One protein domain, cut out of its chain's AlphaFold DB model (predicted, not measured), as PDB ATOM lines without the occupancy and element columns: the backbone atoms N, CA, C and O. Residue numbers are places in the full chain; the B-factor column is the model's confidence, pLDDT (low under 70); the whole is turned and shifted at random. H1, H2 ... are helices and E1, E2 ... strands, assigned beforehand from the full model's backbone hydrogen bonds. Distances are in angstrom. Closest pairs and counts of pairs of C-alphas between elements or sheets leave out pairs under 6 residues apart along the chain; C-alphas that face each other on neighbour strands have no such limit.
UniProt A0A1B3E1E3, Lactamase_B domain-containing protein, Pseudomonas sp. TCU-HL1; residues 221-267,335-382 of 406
ATOM      1  N   ARG A 221     249.792 251.678 170.433       87.19
ATOM      2  CA  ARG A 221     250.186 251.937 169.040       87.19
ATOM      3  C   ARG A 221     251.680 252.224 168.946       87.19
ATOM      4  O   ARG A 221     252.344 251.648 168.084       87.19
ATOM      5  N   THR A 222     252.202 253.050 169.848       88.00
ATOM      6  CA  THR A 222     253.630 253.387 169.911       88.00
ATOM      7  C   THR A 222     254.471 252.152 170.230       88.00
ATOM      8  O   THR A 222     255.459 251.890 169.543       88.00
ATOM      9  N   ARG A 223     254.046 251.322 171.195       89.44
ATOM     10  CA  ARG A 223     254.734 250.059 171.522       89.44
ATOM     11  C   ARG A 223     254.797 249.103 170.326       89.44
ATOM     12  O   ARG A 223     255.858 248.542 170.059       89.44
ATOM     13  N   LYS A 224     253.699 248.964 169.574       90.44
ATOM     14  CA  LYS A 224     253.645 248.145 168.350       90.44
ATOM     15  C   LYS A 224     254.579 248.668 167.260       90.44
ATOM     16  O   LYS A 224     255.290 247.889 166.631       90.44
ATOM     17  N   GLN A 225     254.609 249.984 167.049       91.00
ATOM     18  CA  GLN A 225     255.515 250.613 166.084       91.00
ATOM     19  C   GLN A 225     256.984 250.412 166.466       91.00
ATOM     20  O   GLN A 225     257.787 250.076 165.599       91.00
ATOM     21  N   ARG A 226     257.326 250.541 167.754       92.69
ATOM     22  CA  ARG A 226     258.679 250.266 168.251       92.69
ATOM     23  C   ARG A 226     259.072 248.804 168.049       92.69
ATOM     24  O   ARG A 226     260.169 248.548 167.569       92.69
ATOM     25  N   LEU A 227     258.183 247.858 168.370       92.50
ATOM     26  CA  LEU A 227     258.429 246.431 168.132       92.50
ATOM     27  C   LEU A 227     258.707 246.160 166.649       92.50
ATOM     28  O   LEU A 227     259.704 245.521 166.325       92.50
ATOM     29  N   LYS A 228     257.866 246.697 165.757       93.69
ATOM     30  CA  LYS A 228     258.061 246.602 164.307       93.69
ATOM     31  C   LYS A 228     259.430 247.153 163.896       93.69
ATOM     32  O   LYS A 228     260.176 246.442 163.241       93.69
ATOM     33  N   ALA A 229     259.779 248.365 164.325       93.00
ATOM     34  CA  ALA A 229     261.044 249.006 163.968       93.00
ATOM     35  C   ALA A 229     262.276 248.216 164.449       93.00
ATOM     36  O   ALA A 229     263.239 248.085 163.703       93.00
ATOM     37  N   ILE A 230     262.235 247.650 165.662       92.94
ATOM     38  CA  ILE A 230     263.319 246.803 166.190       92.94
ATOM     39  C   ILE A 230     263.509 245.559 165.319       92.94
ATOM     40  O   ILE A 230     264.640 245.195 165.007       92.94
ATOM     41  N   ILE A 231     262.411 244.915 164.915       92.00
ATOM     42  CA  ILE A 231     262.464 243.727 164.058       92.00
ATOM     43  C   ILE A 231     262.996 244.087 162.667       92.00
ATOM     44  O   ILE A 231     263.862 243.386 162.157       92.00
ATOM     45  N   GLU A 232     262.532 245.188 162.073       91.38
ATOM     46  CA  GLU A 232     263.006 245.645 160.757       91.38
ATOM     47  C   GLU A 232     264.495 245.977 160.772       91.38
ATOM     48  O   GLU A 232     265.210 245.566 159.863       91.38
ATOM     49  N   GLN A 233     264.969 246.656 161.821       91.62
ATOM     50  CA  GLN A 233     266.384 246.967 161.986       91.62
ATOM     51  C   GLN A 233     267.222 245.691 162.098       91.62
ATOM     52  O   GLN A 233     268.177 245.516 161.350       91.62
ATOM     53  N   ALA A 234     266.836 244.771 162.987       91.12
ATOM     54  CA  ALA A 234     267.572 243.525 163.170       91.12
ATOM     55  C   ALA A 234     267.638 242.703 161.878       91.12
ATOM     56  O   ALA A 234     268.681 242.145 161.561       91.12
ATOM     57  N   LEU A 235     266.549 242.654 161.111       85.81
ATOM     58  CA  LEU A 235     266.513 241.944 159.837       85.81
ATOM     59  C   LEU A 235     267.336 242.639 158.745       85.81
ATOM     60  O   LEU A 235     267.996 241.950 157.973       85.81
ATOM     61  N   ALA A 236     267.342 243.976 158.692       88.38
ATOM     62  CA  ALA A 236     268.213 244.731 157.787       88.38
ATOM     63  C   ALA A 236     269.705 244.470 158.068       88.38
ATOM     64  O   ALA A 236     270.519 244.482 157.146       88.38
ATOM     65  N   ASP A 237     270.038 244.166 159.325       89.38
ATOM     66  CA  ASP A 237     271.386 243.823 159.776       89.38
ATOM     67  C   ASP A 237     271.701 242.310 159.666       89.38
ATOM     68  O   ASP A 237     272.738 241.861 160.157       89.38
ATOM     69  N   ASN A 238     270.826 241.500 159.042       86.00
ATOM     70  CA  ASN A 238     270.900 240.026 159.021       86.00
ATOM     71  C   ASN A 238     271.042 239.395 160.427       86.00
ATOM     72  O   ASN A 238     271.666 238.345 160.602       86.00
ATOM     73  N   GLY A 239     270.480 240.051 161.439       89.44
ATOM     74  CA  GLY A 239     270.507 239.643 162.836       89.44
ATOM     75  C   GLY A 239     269.254 238.886 163.284       89.44
ATOM     76  O   GLY A 239     268.281 238.711 162.551       89.44
ATOM     77  N   THR A 240     269.274 238.469 164.551       90.25
ATOM     78  CA  THR A 240     268.175 237.754 165.215       90.25
ATOM     79  C   THR A 240     267.661 238.571 166.397       90.25
ATOM     80  O   THR A 240     268.453 239.092 167.183       90.25
ATOM     81  N   VAL A 241     266.338 238.642 166.571       93.12
ATOM     82  CA  VAL A 241     265.710 239.272 167.743       93.12
ATOM     83  C   VAL A 241     265.384 238.206 168.787       93.12
ATOM     84  O   VAL A 241     264.562 237.325 168.541       93.12
ATOM     85  N   LEU A 242     265.992 238.309 169.969       93.50
ATOM     86  CA  LEU A 242     265.676 237.469 171.126       93.50
ATOM     87  C   LEU A 242     264.835 238.263 172.133       93.50
ATOM     88  O   LEU A 242     265.276 239.307 172.613       93.50
ATOM     89  N   ILE A 243     263.638 237.768 172.468       93.62
ATOM     90  CA  ILE A 243     262.726 238.425 173.416       93.62
ATOM     91  C   ILE A 243     262.511 237.521 174.638       93.62
ATOM     92  O   ILE A 243     261.749 236.557 174.544       93.62
ATOM     93  N   PRO A 244     263.132 237.813 175.793       92.38
ATOM     94  CA  PRO A 244     262.793 237.127 177.033       92.38
ATOM     95  C   PRO A 244     261.400 237.571 177.500       92.38
ATOM     96  O   PRO A 244     261.116 238.765 177.610       92.38
ATOM     97  N   ALA A 245     260.519 236.613 177.778       90.50
ATOM     98  CA  ALA A 245     259.167 236.881 178.251       90.50
ATOM     99  C   ALA A 245     258.677 235.761 179.173       90.50
ATOM    100  O   ALA A 245     259.054 234.600 179.017       90.50
ATOM    101  N   PHE A 246     257.788 236.101 180.107       87.81
ATOM    102  CA  PHE A 246     257.062 235.095 180.876       87.81
ATOM    103  C   PHE A 246     256.199 234.228 179.950       87.81
ATOM    104  O   PHE A 246     255.578 234.722 179.003       87.81
ATOM    105  N   SER A 247     256.130 232.930 180.253       88.88
ATOM    106  CA  SER A 247     255.394 231.935 179.458       88.88
ATOM    107  C   SER A 247     253.881 232.202 179.370       88.88
ATOM    108  O   SER A 247     253.224 231.717 178.445       88.88
ATOM    109  N   ILE A 248     253.333 232.976 180.310       92.38
ATOM    110  CA  ILE A 248     251.934 233.408 180.373       92.38
ATOM    111  C   ILE A 248     251.859 234.944 180.422       92.38
ATOM    112  O   ILE A 248     252.696 235.592 181.046       92.38
ATOM    113  N   GLY A 249     250.875 235.532 179.737       91.75
ATOM    114  CA  GLY A 249     250.677 236.979 179.649       91.75
ATOM    115  C   GLY A 249     251.444 237.585 178.475       91.75
ATOM    116  O   GLY A 249     250.970 237.555 177.335       91.75
ATOM    117  N   ARG A 250     252.653 238.105 178.735       91.06
ATOM    118  CA  ARG A 250     253.420 238.904 177.759       91.06
ATOM    119  C   ARG A 250     253.710 238.157 176.457       91.06
ATOM    120  O   ARG A 250     253.648 238.764 175.391       91.06
ATOM    121  N   THR A 251     253.996 236.856 176.526       94.12
ATOM    122  CA  THR A 251     254.209 236.032 175.327       94.12
ATOM    123  C   THR A 251     252.988 236.068 174.406       94.12
ATOM    124  O   THR A 251     253.126 236.301 173.209       94.12
ATOM    125  N   GLN A 252     251.780 235.882 174.944       95.56
ATOM    126  CA  GLN A 252     250.560 235.855 174.137       95.56
ATOM    127  C   GLN A 252     250.214 237.241 173.574       95.56
ATOM    128  O   GLN A 252     249.764 237.332 172.434       95.56
ATOM    129  N   GLU A 253     250.484 238.317 174.317       93.25
ATOM    130  CA  GLU A 253     250.373 239.683 173.789       93.25
ATOM    131  C   GLU A 253     251.315 239.916 172.603       93.25
ATOM    132  O   GLU A 253     250.890 240.430 171.571       93.25
ATOM    133  N   LEU A 254     252.585 239.512 172.724       93.69
ATOM    134  CA  LEU A 254     253.572 239.665 171.654       93.69
ATOM    135  C   LEU A 254     253.170 238.880 170.407       93.69
ATOM    136  O   LEU A 254     253.211 239.429 169.311       93.69
ATOM    137  N   LEU A 255     252.733 237.628 170.566       94.88
ATOM    138  CA  LEU A 255     252.253 236.811 169.449       94.88
ATOM    139  C   LEU A 255     251.059 237.463 168.737       94.88
ATOM    140  O   LEU A 255     251.032 237.506 167.509       94.88
ATOM    141  N   TYR A 256     250.118 238.029 169.494       94.62
ATOM    142  CA  TYR A 256     248.969 238.741 168.936       94.62
ATOM    143  C   TYR A 256     249.376 239.975 168.115       94.62
ATOM    144  O   TYR A 256     248.810 240.232 167.050       94.62
ATOM    145  N   GLU A 257     250.346 240.748 168.605       93.62
ATOM    146  CA  GLU A 257     250.850 241.937 167.911       93.62
ATOM    147  C   GLU A 257     251.684 241.577 166.678       93.62
ATOM    148  O   GLU A 257     251.542 242.207 165.629       93.62
ATOM    149  N   LEU A 258     252.510 240.531 166.766       93.69
ATOM    150  CA  LEU A 258     253.289 240.019 165.639       93.69
ATOM    151  C   LEU A 258     252.382 239.532 164.506       93.69
ATOM    152  O   LEU A 258     252.613 239.880 163.350       93.69
ATOM    153  N   GLU A 259     251.310 238.807 164.831       94.56
ATOM    154  CA  GLU A 259     250.314 238.391 163.841       94.56
ATOM    155  C   GLU A 259     249.657 239.598 163.156       94.56
ATOM    156  O   GLU A 259     249.371 239.556 161.961       94.56
ATOM    157  N   GLU A 260     249.452 240.707 163.873       91.50
ATOM    158  CA  GLU A 260     248.956 241.953 163.290       91.50
ATOM    159  C   GLU A 260     249.943 242.634 162.355       91.50
ATOM    160  O   GLU A 260     249.554 243.053 161.261       91.50
ATOM    161  N   ILE A 261     251.203 242.729 162.769       91.62
ATOM    162  CA  ILE A 261     252.265 243.318 161.957       91.62
ATOM    163  C   ILE A 261     252.420 242.524 160.655       91.62
ATOM    164  O   ILE A 261     252.388 243.120 159.577       91.62
ATOM    165  N   ILE A 262     252.487 241.191 160.744       90.56
ATOM    166  CA  ILE A 262     252.590 240.301 159.583       90.56
ATOM    167  C   ILE A 262     251.361 240.446 158.688       90.56
ATOM    168  O   ILE A 262     251.501 240.665 157.490       90.56
ATOM    169  N   HIS A 263     250.148 240.397 159.247       90.69
ATOM    170  CA  HIS A 263     248.925 240.505 158.452       90.69
ATOM    171  C   HIS A 263     248.855 241.810 157.646       90.69
ATOM    172  O   HIS A 263     248.452 241.779 156.482       90.69
ATOM    173  N   HIS A 264     249.254 242.940 158.239       89.38
ATOM    174  CA  HIS A 264     249.290 244.232 157.552       89.38
ATOM    175  C   HIS A 264     250.406 244.343 156.515       89.38
ATOM    176  O   HIS A 264     250.211 245.022 155.507       89.38
ATOM    177  N   ALA A 265     251.548 243.694 156.746       86.06
ATOM    178  CA  ALA A 265     252.618 243.623 155.761       86.06
ATOM    179  C   ALA A 265     252.215 242.765 154.548       86.06
ATOM    180  O   ALA A 265     252.490 243.150 153.417       86.06
ATOM    181  N   THR A 266     251.498 241.657 154.769       84.06
ATOM    182  CA  THR A 266     250.994 240.782 153.697       84.06
ATOM    183  C   THR A 266     249.796 241.381 152.955       84.06
ATOM    184  O   THR A 266     249.621 241.140 151.765       84.06
ATOM    185  N   ASN A 267     248.953 242.158 153.643       83.00
ATOM    186  CA  ASN A 267     247.734 242.749 153.086       83.00
ATOM    187  C   ASN A 267     247.739 244.275 153.271       83.00
ATOM    188  O   ASN A 267     246.972 244.801 154.091       83.00
ATOM    189  N   ALA A 335     257.487 235.496 155.398       82.50
ATOM    190  CA  ALA A 335     258.448 234.399 155.538       82.50
ATOM    191  C   ALA A 335     259.258 234.450 156.846       82.50
ATOM    192  O   ALA A 335     260.103 233.585 157.060       82.50
ATOM    193  N   LEU A 336     259.029 235.445 157.712       86.75
ATOM    194  CA  LEU A 336     259.788 235.620 158.949       86.75
ATOM    195  C   LEU A 336     259.431 234.522 159.968       86.75
ATOM    196  O   LEU A 336     258.304 234.538 160.466       86.75
ATOM    197  N   PRO A 337     260.342 233.598 160.334       90.00
ATOM    198  CA  PRO A 337     260.046 232.597 161.354       90.00
ATOM    199  C   PRO A 337     259.964 233.238 162.745       90.00
ATOM    200  O   PRO A 337     260.855 233.979 163.157       90.00
ATOM    201  N   ILE A 338     258.917 232.904 163.501       92.38
ATOM    202  CA  ILE A 338     258.758 233.285 164.908       92.38
ATOM    203  C   ILE A 338     258.842 232.013 165.744       92.38
ATOM    204  O   ILE A 338     257.956 231.166 165.687       92.38
ATOM    205  N   ILE A 339     259.913 231.874 166.524       92.44
ATOM    206  CA  ILE A 339     260.180 230.667 167.309       92.44
ATOM    207  C   ILE A 339     259.765 230.901 168.761       92.44
ATOM    208  O   ILE A 339     260.298 231.775 169.441       92.44
ATOM    209  N   LEU A 340     258.832 230.085 169.249       93.00
ATOM    210  CA  LEU A 340     258.466 230.001 170.655       93.00
ATOM    211  C   LEU A 340     259.231 228.852 171.322       93.00
ATOM    212  O   LEU A 340     258.791 227.698 171.322       93.00
ATOM    213  N   ASP A 341     260.379 229.188 171.909       90.25
ATOM    214  CA  ASP A 341     261.295 228.239 172.553       90.25
ATOM    215  C   ASP A 341     260.950 227.999 174.034       90.25
ATOM    216  O   ASP A 341     261.739 228.215 174.949       90.25
ATOM    217  N   SER A 342     259.698 227.617 174.297       89.50
ATOM    218  CA  SER A 342     259.259 227.223 175.637       89.50
ATOM    219  C   SER A 342     258.088 226.241 175.548       89.50
ATOM    220  O   SER A 342     256.997 226.610 175.083       89.50
ATOM    221  N   PRO A 343     258.261 224.988 176.019       88.25
ATOM    222  CA  PRO A 343     257.165 224.028 176.112       88.25
ATOM    223  C   PRO A 343     256.008 224.560 176.963       88.25
ATOM    224  O   PRO A 343     254.840 224.383 176.611       88.25
ATOM    225  N   LEU A 344     256.316 225.268 178.055       88.94
ATOM    226  CA  LEU A 344     255.308 225.868 178.922       88.94
ATOM    227  C   LEU A 344     254.534 226.976 178.201       88.94
ATOM    228  O   LEU A 344     253.303 226.978 178.210       88.94
ATOM    229  N   ALA A 345     255.235 227.880 177.516       91.44
ATOM    230  CA  ALA A 345     254.594 228.950 176.759       91.44
ATOM    231  C   ALA A 345     253.736 228.399 175.612       91.44
ATOM    232  O   ALA A 345     252.650 228.913 175.340       91.44
ATOM    233  N   THR A 346     254.166 227.305 174.980       92.31
ATOM    234  CA  THR A 346     253.382 226.589 173.964       92.31
ATOM    235  C   THR A 346     252.074 226.049 174.548       92.31
ATOM    236  O   THR A 346     251.001 226.223 173.958       92.31
ATOM    237  N   ARG A 347     252.130 225.441 175.739       93.12
ATOM    238  CA  ARG A 347     250.943 224.938 176.449       93.12
ATOM    239  C   ARG A 347     249.994 226.064 176.850       93.12
ATOM    240  O   ARG A 347     248.797 225.937 176.607       93.12
ATOM    241  N   PHE A 348     250.506 227.179 177.377       94.69
ATOM    242  CA  PHE A 348     249.676 228.351 177.680       94.69
ATOM    243  C   PHE A 348     249.048 228.953 176.432       94.69
ATOM    244  O   PHE A 348     247.865 229.272 176.437       94.69
ATOM    245  N   THR A 349     249.794 229.040 175.335       94.38
ATOM    246  CA  THR A 349     249.275 229.545 174.058       94.38
ATOM    247  C   THR A 349     248.149 228.653 173.527       94.38
ATOM    248  O   THR A 349     247.152 229.152 173.006       94.38
ATOM    249  N   ARG A 350     248.239 227.327 173.709       94.50
ATOM    250  CA  ARG A 350     247.126 226.403 173.432       94.50
ATOM    251  C   ARG A 350     245.931 226.661 174.355       94.50
ATOM    252  O   ARG A 350     244.844 226.900 173.844       94.50
ATOM    253  N   ALA A 351     246.146 226.723 175.667       94.94
ATOM    254  CA  ALA A 351     245.075 226.981 176.631       94.94
ATOM    255  C   ALA A 351     244.363 228.326 176.380       94.94
ATOM    256  O   ALA A 351     243.141 228.408 176.459       94.94
ATOM    257  N   TYR A 352     245.102 229.374 176.004       95.69
ATOM    258  CA  TYR A 352     244.528 230.671 175.638       95.69
ATOM    259  C   TYR A 352     243.606 230.561 174.420       95.69
ATOM    260  O   TYR A 352     242.555 231.199 174.417       95.69
ATOM    261  N   ARG A 353     243.970 229.755 173.410       94.94
ATOM    262  CA  ARG A 353     243.117 229.496 172.236       94.94
ATOM    263  C   ARG A 353     241.836 228.757 172.614       94.94
ATOM    264  O   ARG A 353     240.766 229.156 172.166       94.94
ATOM    265  N   ASP A 354     241.919 227.748 173.475       95.88
ATOM    266  CA  ASP A 354     240.738 227.003 173.943       95.88
ATOM    267  C   ASP A 354     239.778 227.917 174.735       95.88
ATOM    268  O   ASP A 354     238.549 227.811 174.662       95.88
ATOM    269  N   LEU A 355     240.343 228.908 175.424       95.94
ATOM    270  CA  LEU A 355     239.637 229.928 176.193       95.94
ATOM    271  C   LEU A 355     239.266 231.179 175.379       95.94
ATOM    272  O   LEU A 355     238.921 232.207 175.968       95.94
ATOM    273  N   GLN A 356     239.277 231.117 174.041       94.56
ATOM    274  CA  GLN A 356     239.039 232.288 173.190       94.56
ATOM    275  C   GLN A 356     237.740 233.035 173.505       94.56
ATOM    276  O   GLN A 356     237.704 234.257 173.425       94.56
ATOM    277  N   HIS A 357     236.686 232.343 173.942       94.81
ATOM    278  CA  HIS A 357     235.400 232.943 174.319       94.81
ATOM    279  C   HIS A 357     235.479 233.937 175.497       94.81
ATOM    280  O   HIS A 357     234.548 234.712 175.709       94.81
ATOM    281  N   PHE A 358     236.586 233.950 176.247       95.19
ATOM    282  CA  PHE A 358     236.861 234.948 177.283       95.19
ATOM    283  C   PHE A 358     237.621 236.180 176.783       95.19
ATOM    284  O   PHE A 358     237.791 237.114 177.580       95.19
ATOM    285  N   TRP A 359     238.081 236.171 175.528       95.75
ATOM    286  CA  TRP A 359     238.823 237.271 174.923       95.75
ATOM    287  C   TRP A 359     237.943 238.503 174.707       95.75
ATOM    288  O   TRP A 359     236.711 238.443 174.726       95.75
ATOM    289  N   ASP A 360     238.596 239.638 174.511       94.56
ATOM    290  CA  ASP A 360     237.940 240.898 174.213       94.56
ATOM    291  C   ASP A 360     237.228 240.918 172.844       94.56
ATOM    292  O   ASP A 360     237.349 240.023 172.002       94.56
ATOM    293  N   ALA A 361     236.438 241.970 172.623       94.19
ATOM    294  CA  ALA A 361     235.658 242.116 171.399       94.19
ATOM    295  C   ALA A 361     236.544 242.268 170.147       94.19
ATOM    296  O   ALA A 361     236.152 241.816 169.066       94.19
ATOM    297  N   GLU A 362     237.726 242.882 170.281       94.00
ATOM    298  CA  GLU A 362     238.678 243.059 169.184       94.00
ATOM    299  C   GLU A 362     239.205 241.703 168.697       94.00
ATOM    300  O   GLU A 362     239.095 241.377 167.511       94.00
ATOM    301  N   ALA A 363     239.713 240.869 169.607       94.19
ATOM    302  CA  ALA A 363     240.224 239.546 169.279       94.19
ATOM    303  C   ALA A 363     239.121 238.610 168.764       94.19
ATOM    304  O   ALA A 363     239.328 237.889 167.786       94.19
ATOM    305  N   GLN A 364     237.919 238.685 169.340       94.69
ATOM    306  CA  GLN A 364     236.746 237.964 168.837       94.69
ATOM    307  C   GLN A 364     236.406 238.340 167.388       94.69
ATOM    308  O   GLN A 364     236.091 237.471 166.574       94.69
ATOM    309  N   LYS A 365     236.509 239.624 167.025       94.44
ATOM    310  CA  LYS A 365     236.306 240.076 165.643       94.44
ATOM    311  C   LYS A 365     237.363 239.502 164.697       94.44
ATOM    312  O   LYS A 365     237.006 239.102 163.592       94.44
ATOM    313  N   ARG A 366     238.631 239.420 165.123       94.19
ATOM    314  CA  ARG A 366     239.719 238.823 164.322       94.19
ATOM    315  C   ARG A 366     239.457 237.350 164.013       94.19
ATOM    316  O   ARG A 366     239.547 236.956 162.854       94.19
ATOM    317  N   ILE A 367     239.058 236.567 165.016       93.31
ATOM    318  CA  ILE A 367     238.715 235.149 164.821       93.31
ATOM    319  C   ILE A 367     237.565 235.000 163.817       93.31
ATOM    320  O   ILE A 367     237.639 234.172 162.912       93.31
ATOM    321  N   LYS A 368     236.522 235.836 163.923       93.19
ATOM    322  CA  LYS A 368     235.362 235.798 163.014       93.19
ATOM    323  C   LYS A 368     235.714 236.053 161.547       93.19
ATOM    324  O   LYS A 368     235.007 235.559 160.678       93.19
ATOM    325  N   VAL A 369     236.785 236.799 161.267       93.50
ATOM    326  CA  VAL A 369     237.281 237.033 159.897       93.50
ATOM    327  C   VAL A 369     238.370 236.036 159.478       93.50
ATOM    328  O   VAL A 369     239.087 236.276 158.513       93.50
ATOM    329  N   GLY A 370     238.517 234.920 160.201       91.62
ATOM    330  CA  GLY A 370     239.434 233.827 159.860       91.62
ATOM    331  C   GLY A 370     240.884 234.028 160.307       91.62
ATOM    332  O   GLY A 370     241.731 233.189 159.998       91.62
ATOM    333  N   ARG A 371     241.197 235.102 161.045       92.38
ATOM    334  CA  ARG A 371     242.553 235.323 161.576       92.38
ATOM    335  C   ARG A 371     242.844 234.387 162.746       92.38
ATOM    336  O   ARG A 371     241.942 233.988 163.480       92.38
ATOM    337  N   LYS A 372     244.129 234.082 162.952       91.81
ATOM    338  CA  LYS A 372     244.615 233.161 163.993       91.81
ATOM    339  C   LYS A 372     245.669 233.841 164.883       91.81
ATOM    340  O   LYS A 372     246.846 233.505 164.768       91.81
ATOM    341  N   PRO A 373     245.281 234.746 165.804       90.38
ATOM    342  CA  PRO A 373     246.240 235.594 166.526       90.38
ATOM    343  C   PRO A 373     247.312 234.849 167.338       90.38
ATOM    344  O   PRO A 373     248.390 235.377 167.564       90.38
ATOM    345  N   LEU A 374     247.027 233.614 167.769       92.69
ATOM    346  CA  LEU A 374     247.942 232.759 168.540       92.69
ATOM    347  C   LEU A 374     248.289 231.442 167.816       92.69
ATOM    348  O   LEU A 374     248.622 230.442 168.448       92.69
ATOM    349  N   GLY A 375     248.111 231.390 166.497       88.06
ATOM    350  CA  GLY A 375     248.294 230.167 165.707       88.06
ATOM    351  C   GLY A 375     248.473 230.450 164.222       88.06
ATOM    352  O   GLY A 375     247.850 229.782 163.397       88.06
ATOM    353  N   PHE A 376     249.244 231.490 163.911       87.56
ATOM    354  CA  PHE A 376     249.606 231.889 162.554       87.56
ATOM    355  C   PHE A 376     250.762 231.030 162.017       87.56
ATOM    356  O   PHE A 376     251.480 230.394 162.786       87.56
ATOM    357  N   GLU A 377     250.919 230.984 160.693       85.62
ATOM    358  CA  GLU A 377     251.786 230.019 159.992       85.62
ATOM    359  C   GLU A 377     253.270 230.162 160.338       85.62
ATOM    360  O   GLU A 377     253.998 229.175 160.384       85.62
ATOM    361  N   GLN A 378     253.705 231.384 160.636       87.69
ATOM    362  CA  GLN A 378     255.082 231.705 160.997       87.69
ATOM    363  C   GLN A 378     255.463 231.256 162.418       87.69
ATOM    364  O   GLN A 378     256.642 231.312 162.768       87.69
ATOM    365  N   LEU A 379     254.498 230.849 163.254       90.31
ATOM    366  CA  LEU A 379     254.748 230.453 164.639       90.31
ATOM    367  C   LEU A 379     255.246 229.005 164.720       90.31
ATOM    368  O   LEU A 379     254.476 228.054 164.593       90.31
ATOM    369  N   LEU A 380     256.530 228.851 165.015       89.56
ATOM    370  CA  LEU A 380     257.190 227.573 165.254       89.56
ATOM    371  C   LEU A 380     257.300 227.329 166.759       89.56
ATOM    372  O   LEU A 380     257.797 228.176 167.496       89.56
ATOM    373  N   THR A 381     256.863 226.166 167.234       87.88
ATOM    374  CA  THR A 381     256.964 225.780 168.650       87.88
ATOM    375  C   THR A 381     257.949 224.638 168.819       87.88
ATOM    376  O   THR A 381     257.910 223.676 168.052       87.88
ATOM    377  N   VAL A 382     258.780 224.699 169.854       78.69
ATOM    378  CA  VAL A 382     259.694 223.603 170.183       78.69
ATOM    379  C   VAL A 382     258.950 222.568 171.028       78.69
ATOM    380  O   VAL A 382     258.556 222.841 172.164       78.69
TER     381      VAL A 382
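Overview. This is residues 221 to 267 and 335 to 382 of the 406 residues of the protein "Lactamase_B domain-containing protein" of Pseudomonas sp. TCU-HL1 (UniProt A0A1B3E1E3). Helix H2 runs through the middle, with H1 crossing near it on one side, H3 crossing near its first turns, and a tiny sheet of E1 and E2 on another side. The parts are loosely put together, no two helices touching; H4 lies far out on the side away from H1, and residues 357 to 362 stick out. The printed part has 95 residues, in the order H1, H2, E1, H3, H4, E2; the sheet, E1 = E2, is parallel and the class mostly helix. The whole is compact, with a radius of gyration of the C-alphas of 13.4 A and spans of 40 by 30 by 23 A.

Along the chain. Find C-alpha 221 at (250.186, 251.937, 169.040); H1 runs from there to residue 236, 22.4 A. H2, residues 250 to 266, covers 24.3 A. Next come E1, residues 338 to 340, 6.6 A; H3, residues 343 to 354, 16.8 A; and H4, residues 361 to 368, 10.5 A. E2, residues 379 to 381, 6.5 A, ends at C-alpha 381 (256.964, 225.780, 168.650).

Arrangement. H1 and H2 are close but not clearly touching, at Lys 224 and Glu 257, closest C-alphas 6.8 A apart. H2 and H3 are likewise close but not clearly touching, at Gln 252 and Thr 349, 6.4 A. Each pair stands at 71 degrees, only just about perpendicular. Look between E1 and E2 for N 340 and O 380, 2.8 A apart. H2 and H4 are apart. In H1, H2, H3 and H4 every O i to N i+4 pair is within hydrogen-bond range.

Size, cuts and confidence. Residues 268 to 334 are cut out, leaving 13.8 A between C-alphas 267 and 335. The link from H1 to H2 is long, 13 residues. No printed residue is under 70 in pLDDT.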